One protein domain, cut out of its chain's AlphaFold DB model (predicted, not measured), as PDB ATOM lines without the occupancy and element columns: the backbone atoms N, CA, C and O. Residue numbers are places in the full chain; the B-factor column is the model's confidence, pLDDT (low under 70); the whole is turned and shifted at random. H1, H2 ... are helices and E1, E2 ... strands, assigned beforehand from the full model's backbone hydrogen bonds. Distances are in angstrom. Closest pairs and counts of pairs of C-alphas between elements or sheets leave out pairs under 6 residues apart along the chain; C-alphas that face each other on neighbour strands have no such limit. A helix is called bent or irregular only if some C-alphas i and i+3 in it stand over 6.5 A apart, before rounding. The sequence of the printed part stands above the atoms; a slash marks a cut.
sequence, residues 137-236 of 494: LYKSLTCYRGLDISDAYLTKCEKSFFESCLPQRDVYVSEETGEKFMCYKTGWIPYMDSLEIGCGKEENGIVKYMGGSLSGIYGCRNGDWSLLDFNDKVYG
ATOM      1  N   LEU A 137      32.238 -15.291  29.836       50.59
ATOM      2  CA  LEU A 137      31.359 -15.260  31.014       50.59
ATOM      3  C   LEU A 137      29.898 -14.938  30.651       50.59
ATOM      4  O   LEU A 137      28.974 -15.374  31.325       50.59
ATOM      5  N   TYR A 138      29.681 -14.259  29.520       50.75
ATOM      6  CA  TYR A 138      28.351 -13.969  28.968       50.75
ATOM      7  C   TYR A 138      27.764 -15.102  28.104       50.75
ATOM      8  O   TYR A 138      26.600 -15.022  27.708       50.75
ATOM      9  N   LYS A 139      28.529 -16.159  27.785       52.66
ATOM     10  CA  LYS A 139      28.051 -17.278  26.938       52.66
ATOM     11  C   LYS A 139      27.108 -18.246  27.670       52.66
ATOM     12  O   LYS A 139      26.455 -19.042  26.999       52.66
ATOM     13  N   SER A 140      27.023 -18.147  28.997       61.41
ATOM     14  CA  SER A 140      26.268 -19.024  29.905       61.41
ATOM     15  C   SER A 140      24.884 -18.491  30.312       61.41
ATOM     16  O   SER A 140      24.093 -19.211  30.921       61.41
ATOM     17  N   LEU A 141      24.570 -17.228  30.000       64.25
ATOM     18  CA  LEU A 141      23.360 -16.554  30.481       64.25
ATOM     19  C   LEU A 141      22.143 -16.834  29.591       64.25
ATOM     20  O   LEU A 141      22.170 -16.621  28.375       64.25
ATOM     21  N   THR A 142      21.038 -17.248  30.211       77.56
ATOM     22  CA  THR A 142      19.766 -17.520  29.525       77.56
ATOM     23  C   THR A 142      18.700 -16.507  29.936       77.56
ATOM     24  O   THR A 142      18.358 -16.413  31.115       77.56
ATOM     25  N   CYS A 143      18.148 -15.769  28.967       74.25
ATOM     26  CA  CYS A 143      17.064 -14.814  29.197       74.25
ATOM     27  C   CYS A 143      15.690 -15.475  29.040       74.25
ATOM     28  O   CYS A 143      15.417 -16.178  28.063       74.25
ATOM     29  N   TYR A 144      14.805 -15.161  29.980       76.25
ATOM     30  CA  TYR A 144      13.411 -15.580  30.019       76.25
ATOM     31  C   TYR A 144      12.530 -14.335  30.006       76.25
ATOM     32  O   TYR A 144      12.677 -13.461  30.862       76.25
ATOM     33  N   ARG A 145      11.608 -14.253  29.042       67.31
ATOM     34  CA  ARG A 145      10.624 -13.169  28.949       67.31
ATOM     35  C   ARG A 145       9.215 -13.742  29.050       67.31
ATOM     36  O   ARG A 145       8.775 -14.443  28.142       67.31
ATOM     37  N   GLY A 146       8.515 -13.435  30.137       62.31
ATOM     38  CA  GLY A 146       7.185 -13.975  30.424       62.31
ATOM     39  C   GLY A 146       6.697 -13.584  31.816       62.31
ATOM     40  O   GLY A 146       7.503 -13.428  32.728       62.31
ATOM     41  N   LEU A 147       5.377 -13.426  31.968       56.38
ATOM     42  CA  LEU A 147       4.724 -13.063  33.239       56.38
ATOM     43  C   LEU A 147       4.975 -14.100  34.347       56.38
ATOM     44  O   LEU A 147       5.047 -13.743  35.519       56.38
ATOM     45  N   ASP A 148       5.140 -15.363  33.958       59.38
ATOM     46  CA  ASP A 148       5.617 -16.459  34.797       59.38
ATOM     47  C   ASP A 148       6.755 -17.185  34.053       59.38
ATOM     48  O   ASP A 148       6.804 -17.196  32.817       59.38
ATOM     49  N   ILE A 149       7.667 -17.807  34.799       60.25
ATOM     50  CA  ILE A 149       8.750 -18.642  34.267       60.25
ATOM     51  C   ILE A 149       8.183 -19.870  33.537       60.25
ATOM     52  O   ILE A 149       8.805 -20.338  32.585       60.25
ATOM     53  N   SER A 150       6.993 -20.358  33.917       62.75
ATOM     54  CA  SER A 150       6.306 -21.448  33.200       62.75
ATOM     55  C   SER A 150       5.979 -21.119  31.740       62.75
ATOM     56  O   SER A 150       5.904 -22.026  30.910       62.75
ATOM     57  N   ASP A 151       5.806 -19.831  31.434       59.50
ATOM     58  CA  ASP A 151       5.266 -19.330  30.164       59.50
ATOM     59  C   ASP A 151       6.333 -18.582  29.338       59.50
ATOM     60  O   ASP A 151       6.056 -18.066  28.251       59.50
ATOM     61  N   ALA A 152       7.563 -18.496  29.851       60.94
ATOM     62  CA  ALA A 152       8.634 -17.726  29.245       60.94
ATOM     63  C   ALA A 152       9.254 -18.435  28.031       60.94
ATOM     64  O   ALA A 152       9.725 -19.572  28.108       60.94
ATOM     65  N   TYR A 153       9.329 -17.727  26.903       67.38
ATOM     66  CA  TYR A 153      10.028 -18.208  25.713       67.38
ATOM     67  C   TYR A 153      11.518 -17.850  25.774       67.38
ATOM     68  O   TYR A 153      11.895 -16.720  26.087       67.38
ATOM     69  N   LEU A 154      12.361 -18.829  25.442       60.38
ATOM     70  CA  LEU A 154      13.813 -18.677  25.393       60.38
ATOM     71  C   LEU A 154      14.222 -17.725  24.266       60.38
ATOM     72  O   LEU A 154      14.027 -18.019  23.084       60.38
ATOM     73  N   THR A 155      14.875 -16.626  24.626       65.56
ATOM     74  CA  THR A 155      15.599 -15.755  23.695       65.56
ATOM     75  C   THR A 155      17.033 -15.581  24.178       65.56
ATOM     76  O   THR A 155      17.296 -15.476  25.374       65.56
ATOM     77  N   LYS A 156      17.996 -15.566  23.249       69.81
ATOM     78  CA  LYS A 156      19.383 -15.232  23.599       69.81
ATOM     79  C   LYS A 156      19.430 -13.782  24.078       69.81
ATOM     80  O   LYS A 156      18.937 -12.905  23.372       69.81
ATOM     81  N   CYS A 157      20.025 -13.548  25.245       65.56
ATOM     82  CA  CYS A 157      20.294 -12.199  25.730       65.56
ATOM     83  C   CYS A 157      21.227 -11.470  24.748       65.56
ATOM     84  O   CYS A 157      22.232 -12.037  24.317       65.56
ATOM     85  N   GLU A 158      20.949 -10.204  24.441       72.81
ATOM     86  CA  GLU A 158      21.989  -9.304  23.933       72.81
ATOM     87  C   GLU A 158      22.819  -8.795  25.121       72.81
ATOM     88  O   GLU A 158      22.260  -8.486  26.173       72.81
ATOM     89  N   LYS A 159      24.148  -8.695  24.969       68.81
ATOM     90  CA  LYS A 159      25.078  -8.288  26.046       68.81
ATOM     91  C   LYS A 159      24.691  -6.937  26.682       68.81
ATOM     92  O   LYS A 159      24.686  -6.793  27.904       68.81
ATOM     93  N   SER A 160      24.228  -6.006  25.847       70.00
ATOM     94  CA  SER A 160      23.671  -4.694  26.209       70.00
ATOM     95  C   SER A 160      22.513  -4.748  27.221       70.00
ATOM     96  O   SER A 160      22.349  -3.825  28.022       70.00
ATOM     97  N   PHE A 161      21.717  -5.823  27.209       70.81
ATOM     98  CA  PHE A 161      20.583  -6.013  28.116       70.81
ATOM     99  C   PHE A 161      21.018  -6.383  29.543       70.81
ATOM    100  O   PHE A 161      20.283  -6.142  30.495       70.81
ATOM    101  N   PHE A 162      22.208  -6.967  29.707       69.69
ATOM    102  CA  PHE A 162      22.746  -7.300  31.026       69.69
ATOM    103  C   PHE A 162      23.478  -6.108  31.653       69.69
ATOM    104  O   PHE A 162      23.242  -5.785  32.817       69.69
ATOM    105  N   GLU A 163      24.327  -5.439  30.861       73.38
ATOM    106  CA  GLU A 163      25.123  -4.268  31.271       73.38
ATOM    107  C   GLU A 163      24.247  -3.091  31.719       73.38
ATOM    108  O   GLU A 163      24.612  -2.339  32.621       73.38
ATOM    109  N   SER A 164      23.055  -2.963  31.129       70.88
ATOM    110  CA  SER A 164      22.014  -2.064  31.610       70.88
ATOM    111  C   SER A 164      20.792  -2.869  32.046       70.88
ATOM    112  O   SER A 164      19.956  -3.233  31.222       70.88
ATOM    113  N   CYS A 165      20.647  -3.105  33.358       77.81
ATOM    114  CA  CYS A 165      19.364  -3.515  33.940       77.81
ATOM    115  C   CYS A 165      18.357  -2.371  33.746       77.81
ATOM    116  O   CYS A 165      18.159  -1.504  34.599       77.81
ATOM    117  N   LEU A 166      17.749  -2.355  32.561       73.75
ATOM    118  CA  LEU A 166      16.635  -1.501  32.201       73.75
ATOM    119  C   LEU A 166      15.360  -2.188  32.694       73.75
ATOM    120  O   LEU A 166      15.125  -3.339  32.320       73.75
ATOM    121  N   PRO A 167      14.512  -1.513  33.490       61.78
ATOM    122  CA  PRO A 167      13.347  -2.126  34.116       61.78
ATOM    123  C   PRO A 167      12.210  -2.317  33.098       61.78
ATOM    124  O   PRO A 167      11.171  -1.656  33.144       61.78
ATOM    125  N   GLN A 168      12.413  -3.238  32.155       64.12
ATOM    126  CA  GLN A 168      11.337  -3.858  31.397       64.12
ATOM    127  C   GLN A 168      10.652  -4.876  32.306       64.12
ATOM    128  O   GLN A 168      11.313  -5.610  33.037       64.12
ATOM    129  N   ARG A 169       9.318  -4.905  32.277       60.06
ATOM    130  CA  ARG A 169       8.558  -5.873  33.071       60.06
ATOM    131  C   ARG A 169       8.888  -7.292  32.605       60.06
ATOM    132  O   ARG A 169       9.046  -7.523  31.404       60.06
ATOM    133  N   ASP A 170       8.936  -8.203  33.570       66.19
ATOM    134  CA  ASP A 170       8.850  -9.647  33.349       66.19
ATOM    135  C   ASP A 170      10.023 -10.236  32.534       66.19
ATOM    136  O   ASP A 170       9.836 -11.088  31.658       66.19
ATOM    137  N   VAL A 171      11.247  -9.762  32.817       72.44
ATOM    138  CA  VAL A 171      12.492 -10.354  32.298       72.44
ATOM    139  C   VAL A 171      13.357 -10.898  33.430       72.44
ATOM    140  O   VAL A 171      13.748 -10.171  34.349       72.44
ATOM    141  N   TYR A 172      13.689 -12.180  33.307       78.38
ATOM    142  CA  TYR A 172      14.571 -12.912  34.206       78.38
ATOM    143  C   TYR A 172      15.809 -13.394  33.450       78.38
ATOM    144  O   TYR A 172      15.735 -13.722  32.264       78.38
ATOM    145  N   VAL A 173      16.935 -13.479  34.147       82.00
ATOM    146  CA  VAL A 173      18.169 -14.100  33.655       82.00
ATOM    147  C   VAL A 173      18.483 -15.284  34.556       82.00
ATOM    148  O   VAL A 173      18.446 -15.139  35.774       82.00
ATOM    149  N   SER A 174      18.777 -16.444  33.972       82.00
ATOM    150  CA  SER A 174      19.378 -17.570  34.691       82.00
ATOM    151  C   SER A 174      20.837 -17.712  34.290       82.00
ATOM    152  O   SER A 174      21.163 -17.670  33.102       82.00
ATOM    153  N   GLU A 175      21.688 -17.939  35.279       83.19
ATOM    154  CA  GLU A 175      23.053 -18.415  35.088       83.19
ATOM    155  C   GLU A 175      23.084 -19.935  34.851       83.19
ATOM    156  O   GLU A 175      22.121 -20.647  35.158       83.19
ATOM    157  N   GLU A 176      24.214 -20.450  34.350       78.12
ATOM    158  CA  GLU A 176      24.490 -21.896  34.220       78.12
ATOM    159  C   GLU A 176      24.452 -22.645  35.565       78.12
ATOM    160  O   GLU A 176      24.201 -23.849  35.598       78.12
ATOM    161  N   THR A 177      24.661 -21.935  36.677       82.81
ATOM    162  CA  THR A 177      24.509 -22.441  38.052       82.81
ATOM    163  C   THR A 177      23.061 -22.799  38.401       82.81
ATOM    164  O   THR A 177      22.824 -23.512  39.375       82.81
ATOM    165  N   GLY A 178      22.090 -22.319  37.615       83.38
ATOM    166  CA  GLY A 178      20.661 -22.378  37.918       83.38
ATOM    167  C   GLY A 178      20.173 -21.234  38.813       83.38
ATOM    168  O   GLY A 178      18.975 -21.170  39.095       83.38
ATOM    169  N   GLU A 179      21.059 -20.325  39.240       85.94
ATOM    170  CA  GLU A 179      20.652 -19.102  39.931       85.94
ATOM    171  C   GLU A 179      19.920 -18.167  38.967       85.94
ATOM    172  O   GLU A 179      20.351 -17.927  37.838       85.94
ATOM    173  N   LYS A 180      18.779 -17.654  39.424       88.31
ATOM    174  CA  LYS A 180      17.866 -16.808  38.657       88.31
ATOM    175  C   LYS A 180      17.885 -15.397  39.236       88.31
ATOM    176  O   LYS A 180      17.904 -15.221  40.452       88.31
ATOM    177  N   PHE A 181      17.773 -14.394  38.376       87.00
ATOM    178  CA  PHE A 181      17.761 -12.980  38.739       87.00
ATOM    179  C   PHE A 181      16.654 -12.243  37.987       87.00
ATOM    180  O   PHE A 181      16.378 -12.539  36.826       87.00
ATOM    181  N   MET A 182      16.042 -11.249  38.627       86.88
ATOM    182  CA  MET A 182      15.089 -10.326  38.006       86.88
ATOM    183  C   MET A 182      15.679  -8.914  38.003       86.88
ATOM    184  O   MET A 182      16.207  -8.461  39.020       86.88
ATOM    185  N   CYS A 183      15.567  -8.190  36.891       83.50
ATOM    186  CA  CYS A 183      15.978  -6.789  36.855       83.50
ATOM    187  C   CYS A 183      14.958  -5.923  37.612       83.50
ATOM    188  O   CYS A 183      13.775  -5.879  37.265       83.50
ATOM    189  N   TYR A 184      15.410  -5.209  38.646       81.38
ATOM    190  CA  TYR A 184      14.585  -4.288  39.419       81.38
ATOM    191  C   TYR A 184      15.245  -2.911  39.542       81.38
ATOM    192  O   TYR A 184      16.348  -2.768  40.070       81.38
ATOM    193  N   LYS A 185      14.533  -1.874  39.078       77.56
ATOM    194  CA  LYS A 185      15.019  -0.491  38.907       77.56
ATOM    195  C   LYS A 185      16.257  -0.376  38.015       77.56
ATOM    196  O   LYS A 185      16.119   0.042  36.877       77.56
ATOM    197  N   THR A 186      17.429  -0.672  38.566       76.38
ATOM    198  CA  THR A 186      18.756  -0.529  37.943       76.38
ATOM    199  C   THR A 186      19.719  -1.639  38.375       76.38
ATOM    200  O   THR A 186      20.905  -1.564  38.069       76.38
ATOM    201  N   GLY A 187      19.249  -2.640  39.128       84.44
ATOM    202  CA  GLY A 187      20.061  -3.752  39.615       84.44
ATOM    203  C   GLY A 187      19.341  -5.089  39.481       84.44
ATOM    204  O   GLY A 187      18.119  -5.175  39.598       84.44
ATOM    205  N   TRP A 188      20.115  -6.140  39.238       86.81
ATOM    206  CA  TRP A 188      19.637  -7.517  39.258       86.81
ATOM    207  C   TRP A 188      19.441  -7.965  40.710       86.81
ATOM    208  O   TRP A 188      20.370  -7.878  41.511       86.81
ATOM    209  N   ILE A 189      18.235  -8.420  41.063       90.19
ATOM    210  CA  ILE A 189      17.934  -9.005  42.378       90.19
ATOM    211  C   ILE A 189      17.705 -10.518  42.246       90.19
ATOM    212  O   ILE A 189      17.055 -10.936  41.282       90.19
ATOM    213  N   PRO A 190      18.215 -11.349  43.176       91.12
ATOM    214  CA  PRO A 190      18.040 -12.794  43.099       91.12
ATOM    215  C   PRO A 190      16.564 -13.200  43.180       91.12
ATOM    216  O   PRO A 190      15.768 -12.607  43.912       91.12
ATOM    217  N   TYR A 191      16.204 -14.226  42.423       89.06
ATOM    218  CA  TYR A 191      14.879 -14.832  42.378       89.06
ATOM    219  C   TYR A 191      14.825 -16.043  43.323       89.06
ATOM    220  O   TYR A 191      15.785 -16.803  43.434       89.06
ATOM    221  N   MET A 192      13.689 -16.247  43.985       87.38
ATOM    222  CA  MET A 192      13.429 -17.339  44.921       87.38
ATOM    223  C   MET A 192      12.215 -18.161  44.460       87.38
ATOM    224  O   MET A 192      11.119 -17.623  44.315       87.38
ATOM    225  N   ASP A 193      12.402 -19.473  44.263       85.00
ATOM    226  CA  ASP A 193      11.338 -20.392  43.817       85.00
ATOM    227  C   ASP A 193      10.295 -20.710  44.913       85.00
ATOM    228  O   ASP A 193       9.147 -21.020  44.597       85.00
ATOM    229  N   SER A 194      10.654 -20.620  46.201       86.06
ATOM    230  CA  SER A 194       9.732 -20.842  47.328       86.06
ATOM    231  C   SER A 194      10.168 -20.100  48.587       86.06
ATOM    232  O   SER A 194      11.361 -20.062  48.874       86.06
ATOM    233  N   LEU A 195       9.219 -19.578  49.371       81.00
ATOM    234  CA  LEU A 195       9.514 -18.866  50.619       81.00
ATOM    235  C   LEU A 195      10.047 -19.824  51.689       81.00
ATOM    236  O   LEU A 195       9.302 -20.643  52.229       81.00
ATOM    237  N   GLU A 196      11.335 -19.704  52.002       85.19
ATOM    238  CA  GLU A 196      11.924 -20.377  53.156       85.19
ATOM    239  C   GLU A 196      11.343 -19.819  54.466       85.19
ATOM    240  O   GLU A 196      10.884 -18.673  54.539       85.19
ATOM    241  N   ILE A 197      11.327 -20.647  55.516       83.75
ATOM    242  CA  ILE A 197      10.812 -20.257  56.834       83.75
ATOM    243  C   ILE A 197      11.878 -19.401  57.531       83.75
ATOM    244  O   ILE A 197      12.662 -19.892  58.340       83.75
ATOM    245  N   GLY A 198      11.888 -18.119  57.171       87.94
ATOM    246  CA  GLY A 198      12.856 -17.125  57.626       87.94
ATOM    247  C   GLY A 198      14.010 -16.901  56.645       87.94
ATOM    248  O   GLY A 198      14.004 -17.394  55.518       87.94
ATOM    249  N   CYS A 199      14.987 -16.115  57.085       93.31
ATOM    250  CA  CYS A 199      16.209 -15.771  56.364       93.31
ATOM    251  C   CYS A 199      17.428 -15.772  57.296       93.31
ATOM    252  O   CYS A 199      17.305 -15.632  58.518       93.31
ATOM    253  N   GLY A 200      18.619 -15.918  56.715       91.88
ATOM    254  CA  GLY A 200      19.888 -15.860  57.442       91.88
ATOM    255  C   GLY A 200      20.152 -14.493  58.085       91.88
ATOM    256  O   GLY A 200      19.623 -13.464  57.662       91.88
ATOM    257  N   LYS A 201      21.032 -14.431  59.094       89.00
ATOM    258  CA  LYS A 201      21.456 -13.133  59.674       89.00
ATOM    259  C   LYS A 201      22.325 -12.346  58.698       89.00
ATOM    260  O   LYS A 201      22.250 -11.123  58.638       89.00
ATOM    261  N   GLU A 202      23.121 -13.080  57.939       91.19
ATOM    262  CA  GLU A 202      23.894 -12.679  56.773       91.19
ATOM    263  C   GLU A 202      23.021 -12.206  55.601       91.19
ATOM    264  O   GLU A 202      23.504 -11.460  54.755       91.19
ATOM    265  N   GLU A 203      21.737 -12.578  55.575       92.25
ATOM    266  CA  GLU A 203      20.784 -12.108  54.568       92.25
ATOM    267  C   GLU A 203      20.036 -10.834  54.981       92.25
ATOM    268  O   GLU A 203      19.297 -10.282  54.169       92.25
ATOM    269  N   ASN A 204      20.200 -10.333  56.211       91.69
ATOM    270  CA  ASN A 204      19.500  -9.131  56.672       91.69
ATOM    271  C   ASN A 204      19.853  -7.934  55.769       91.69
ATOM    272  O   ASN A 204      21.025  -7.611  55.589       91.69
ATOM    273  N   GLY A 205      18.843  -7.295  55.174       89.81
ATOM    274  CA  GLY A 205      19.046  -6.261  54.151       89.81
ATOM    275  C   GLY A 205      19.064  -6.746  52.695       89.81
ATOM    276  O   GLY A 205      18.943  -5.914  51.794       89.81
ATOM    277  N   ILE A 206      19.161  -8.055  52.435       92.75
ATOM    278  CA  ILE A 206      19.046  -8.621  51.083       92.75
ATOM    279  C   ILE A 206      17.590  -8.553  50.613       92.75
ATOM    280  O   ILE A 206      16.647  -8.825  51.362       92.75
ATOM    281  N   VAL A 207      17.426  -8.205  49.337       93.69
ATOM    282  CA  VAL A 207      16.149  -8.152  48.623       93.69
ATOM    283  C   VAL A 207      16.129  -9.254  47.566       93.69
ATOM    284  O   VAL A 207      17.064  -9.360  46.773       93.69
ATOM    285  N   LYS A 208      15.063 -10.057  47.542       93.94
ATOM    286  CA  LYS A 208      14.819 -11.137  46.573       93.94
ATOM    287  C   LYS A 208      13.442 -10.965  45.925       93.94
ATOM    288  O   LYS A 208      12.544 -10.360  46.509       93.94
ATOM    289  N   TYR A 209      13.256 -11.488  44.718       91.19
ATOM    290  CA  TYR A 209      11.943 -11.569  44.073       91.19
ATOM    291  C   TYR A 209      11.373 -12.984  44.163       91.19
ATOM    292  O   TYR A 209      12.104 -13.958  44.035       91.19
ATOM    293  N   MET A 210      10.062 -13.087  44.346       89.31
ATOM    294  CA  MET A 210       9.302 -14.331  44.298       89.31
ATOM    295  C   MET A 210       8.327 -14.273  43.126       89.31
ATOM    296  O   MET A 210       7.654 -13.256  42.957       89.31
ATOM    297  N   GLY A 211       8.236 -15.348  42.344       83.38
ATOM    298  CA  GLY A 211       7.217 -15.511  41.303       83.38
ATOM    299  C   GLY A 211       5.955 -16.235  41.792       83.38
ATOM    300  O   GLY A 211       5.772 -16.488  42.984       83.38
ATOM    301  N   GLY A 212       5.069 -16.579  40.855       84.19
ATOM    302  CA  GLY A 212       3.853 -17.350  41.122       84.19
ATOM    303  C   GLY A 212       2.756 -16.593  41.888       84.19
ATOM    304  O   GLY A 212       2.593 -15.375  41.776       84.19
ATOM    305  N   SER A 213       1.959 -17.328  42.671       80.12
ATOM    306  CA  SER A 213       0.744 -16.820  43.334       80.12
ATOM    307  C   SER A 213       0.990 -15.851  44.499       80.12
ATOM    308  O   SER A 213       0.069 -15.141  44.899       80.12
ATOM    309  N   LEU A 214       2.218 -15.799  45.021       83.44
ATOM    310  CA  LEU A 214       2.682 -14.829  46.020       83.44
ATOM    311  C   LEU A 214       3.711 -13.867  45.406       83.44
ATOM    312  O   LEU A 214       4.660 -13.451  46.067       83.44
ATOM    313  N   SER A 215       3.552 -13.546  44.119       87.69
ATOM    314  CA  SER A 215       4.545 -12.772  43.381       87.69
ATOM    315  C   SER A 215       4.779 -11.386  43.979       87.69
ATOM    316  O   SER A 215       3.856 -10.622  44.276       87.69
ATOM    317  N   GLY A 216       6.051 -11.048  44.171       90.19
ATOM    318  CA  GLY A 216       6.419  -9.861  44.920       90.19
ATOM    319  C   GLY A 216       7.912  -9.744  45.177       90.19
ATOM    320  O   GLY A 216       8.680 -10.687  45.021       90.19
ATOM    321  N   ILE A 217       8.323  -8.550  45.590       92.38
ATOM    322  CA  ILE A 217       9.689  -8.286  46.037       92.38
ATOM    323  C   ILE A 217       9.680  -8.375  47.559       92.38
ATOM    324  O   ILE A 217       8.926  -7.646  48.208       92.38
ATOM    325  N   TYR A 218      10.507  -9.258  48.104       94.50
ATOM    326  CA  TYR A 218      10.650  -9.537  49.527       94.50
ATOM    327  C   TYR A 218      12.034  -9.107  50.005       94.50
ATOM    328  O   TYR A 218      13.004  -9.122  49.250       94.50
ATOM    329  N   GLY A 219      12.129  -8.712  51.266       94.62
ATOM    330  CA  GLY A 219      13.380  -8.315  51.889       94.62
ATOM    331  C   GLY A 219      13.489  -8.928  53.271       94.62
ATOM    332  O   GLY A 219      12.508  -8.966  54.018       94.62
ATOM    333  N   CYS A 220      14.676  -9.422  53.598       95.00
ATOM    334  CA  CYS A 220      14.950 -10.044  54.883       95.00
ATOM    335  C   CYS A 220      15.103  -8.968  55.966       95.00
ATOM    336  O   CYS A 220      15.957  -8.083  55.853       95.00
ATOM    337  N   ARG A 221      14.271  -9.045  57.011       92.38
ATOM    338  CA  ARG A 221      14.324  -8.196  58.208       92.38
ATOM    339  C   ARG A 221      14.434  -9.079  59.442       92.38
ATOM    340  O   ARG A 221      13.494  -9.791  59.767       92.38
ATOM    341  N   ASN A 222      15.553  -9.002  60.155       90.44
ATOM    342  CA  ASN A 222      15.743  -9.641  61.467       90.44
ATOM    343  C   ASN A 222      15.469 -11.157  61.515       90.44
ATOM    344  O   ASN A 222      15.151 -11.692  62.575       90.44
ATOM    345  N   GLY A 223      15.656 -11.847  60.386       91.94
ATOM    346  CA  GLY A 223      15.414 -13.282  60.250       91.94
ATOM    347  C   GLY A 223      14.086 -13.653  59.581       91.94
ATOM    348  O   GLY A 223      13.876 -14.835  59.344       91.94
ATOM    349  N   ASP A 224      13.237 -12.684  59.216       94.00
ATOM    350  CA  ASP A 224      11.968 -12.918  58.515       94.00
ATOM    351  C   ASP A 224      11.908 -12.226  57.139       94.00
ATOM    352  O   ASP A 224      12.229 -11.041  56.993       94.00
ATOM    353  N   TRP A 225      11.418 -12.935  56.117       93.94
ATOM    354  CA  TRP A 225      11.104 -12.343  54.811       93.94
ATOM    355  C   TRP A 225       9.824 -11.504  54.883       93.94
ATOM    356  O   TRP A 225       8.737 -12.015  55.147       93.94
ATOM    357  N   SER A 226       9.933 -10.210  54.581       94.06
ATOM    358  CA  SER A 226       8.801  -9.280  54.507       94.06
ATOM    359  C   SER A 226       8.589  -8.787  53.078       94.06
ATOM    360  O   SER A 226       9.546  -8.387  52.419       94.06
ATOM    361  N   LEU A 227       7.339  -8.748  52.605       94.12
ATOM    362  CA  LEU A 227       6.997  -8.105  51.332       94.12
ATOM    363  C   LEU A 227       7.326  -6.602  51.412       94.12
ATOM    364  O   LEU A 227       6.889  -5.927  52.343       94.12
ATOM    365  N   LEU A 228       8.066  -6.073  50.434       94.06
ATOM    366  CA  LEU A 228       8.405  -4.648  50.380       94.06
ATOM    367  C   LEU A 228       7.146  -3.804  50.159       94.06
ATOM    368  O   LEU A 228       6.370  -4.051  49.224       94.06
ATOM    369  N   ASP A 229       6.982  -2.765  50.975       93.31
ATOM    370  CA  ASP A 229       5.917  -1.783  50.792       93.31
ATOM    371  C   ASP A 229       6.238  -0.795  49.648       93.31
ATOM    372  O   ASP A 229       7.222  -0.940  48.914       93.31
ATOM    373  N   PHE A 230       5.367   0.193  49.433       91.44
ATOM    374  CA  PHE A 230       5.586   1.215  48.405       91.44
ATOM    375  C   PHE A 230       6.846   2.056  48.668       91.44
ATOM    376  O   PHE A 230       7.593   2.340  47.736       91.44
ATOM    377  N   ASN A 231       7.121   2.413  49.922       91.69
ATOM    378  CA  ASN A 231       8.264   3.242  50.290       91.69
ATOM    379  C   ASN A 231       9.575   2.459  50.163       91.69
ATOM    380  O   ASN A 231      10.539   2.983  49.616       91.69
ATOM    381  N   ASP A 232       9.608   1.185  50.562       92.56
ATOM    382  CA  ASP A 232      10.745   0.296  50.296       92.56
ATOM    383  C   ASP A 232      11.022   0.168  48.793       92.56
ATOM    384  O   ASP A 232      12.169   0.218  48.345       92.56
ATOM    385  N   LYS A 233       9.963   0.036  47.986       89.50
ATOM    386  CA  LYS A 233      10.077  -0.019  46.525       89.50
ATOM    387  C   LYS A 233      10.614   1.294  45.954       89.50
ATOM    388  O   LYS A 233      11.506   1.258  45.109       89.50
ATOM    389  N   VAL A 234      10.157   2.460  46.415       88.12
ATOM    390  CA  VAL A 234      10.569   3.767  45.859       88.12
ATOM    391  C   VAL A 234      11.912   4.264  46.413       88.12
ATOM    392  O   VAL A 234      12.770   4.652  45.622       88.12
ATOM    393  N   TYR A 235      12.166   4.171  47.717       88.75
ATOM    394  CA  TYR A 235      13.362   4.703  48.402       88.75
ATOM    395  C   TYR A 235      14.465   3.641  48.631       88.75
ATOM    396  O   TYR A 235      15.573   3.929  49.106       88.75
ATOM    397  N   GLY A 236      14.186   2.396  48.240       89.31
ATOM    398  CA  GLY A 236      15.019   1.228  48.513       89.31
ATOM    399  C   GLY A 236      14.702   0.639  49.887       89.31
ATOM    400  O   GLY A 236      14.188   1.325  50.765       89.31
TER     401      GLY A 236
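Overview. This is residues 137 to 236 of the 494 residues of a protein of Fibrobacter succinogenes (strain ATCC 19169 / S85) (UniProt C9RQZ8). The domain is one strongly twisted sheet of eight short strands, set side by side in a single row that makes the longest axis, with three short helices at its margins. The E1 and E2 hairpin stands at one end of the row, the meander E3 E4 E5 follows it, and the meander E6 E7 E8 makes the other end; E5 and E6, a parallel pair, join the two meanders, while H2 and H3 only graze the sheet and H1 is not on it. The printed part has 100 residues, with three named helices and eight named strands in the order H1 E1 E2 H2 E3 E4 E5 E6 E7 E8 H3. The sheet is mixed, with the order E2 E1 E3 E4 E5 E6 E7 E8, and the class is mixed, helices and strands. The whole is compact, with a radius of gyration of the C-alphas of 13.8 A and spans of 38 by 27 by 26 A.

Arrangement. H1, residues 137 to 140, is not on the sheet. E1, residues 142 to 145, and E2, residues 153 to 156, form a hairpin at 134 degrees; C-alphas 154 and 144 face each other at 5.6 A, and no N and O across this pair are within hydrogen-bond range. H2, residues 159 to 163, only grazes the sheet with residues 161 to 163. H1 and H2 are close but not clearly touching: their closest C-alphas, those of Tyr 138 and Lys 159, are 7.2 A apart. E3, residues 171 to 174, is antiparallel to E1, with N 142 and O 174 at 2.9 A. E2, H2 and E3 form a split strand-helix-strand unit, two strands running the same way with E1 between them in the sheet; its crossover is right-handed. E4, residues 180 to 184, and E5, residues 187 to 192, continue from E3 as a meander, each strand the antiparallel neighbour of the one before. N 181 and O 173 are 2.8 A apart between E4 and E3, and N 191 and O 180 are 2.8 A apart between E5 and E4. E6, residues 207 to 210, is parallel to E5 at 52 degrees, with N 192 and O 209 at 2.8 A. The pairing of E5 is staggered: its residues 187 to 190 pair with E4 and its residues 191 to 192 with E6. E7, residues 216 to 221, and E8, residues 224 to 227, complete the second meander; N 208 and O 218 are 2.8 A apart between E6 and E7, and N 219 and O 226 are 2.8 A apart between E7 and E8. H3, residues 230 to 235, is near E7 and only grazes the sheet with residues 232 to 233. Every O i to N i+4 pair is within hydrogen-bond range in H2 and H3; H1 is too short for such a pair, and its one O i to N i+3 pair is not within range.

Along the chain. H1 begins at C-alpha 137 (31.359, -15.260, 31.014). It is neither bent nor irregular, but only just: C-alphas 137 and 140 are 6.4 A apart. E5 measures 16.0 A, E7 15.6 A and E4 13.0 A from first to last C-alpha. E1, E2, E3, E6 and E8 measure 10.1, 10.0, 10.3, 10.2 and 10.0 A. H2 measures 6.6 A and H3 8.5 A. E5 begins at C-alpha 187 (20.061, -3.752, 39.615), and H3 ends at C-alpha 235 (13.362, 4.703, 48.402).

Size, cuts and confidence. The two C-alphas farthest apart, those of Lys 156 and Asn 222, are 38.5 A apart. The printed part has no cut. The link from E5 to E6, residues 193 to 206, is long. The mean pLDDT of the printed part is 80.3; residues 137 to 141, 145 to 157, 159, 162 and 167 to 170 are under 70.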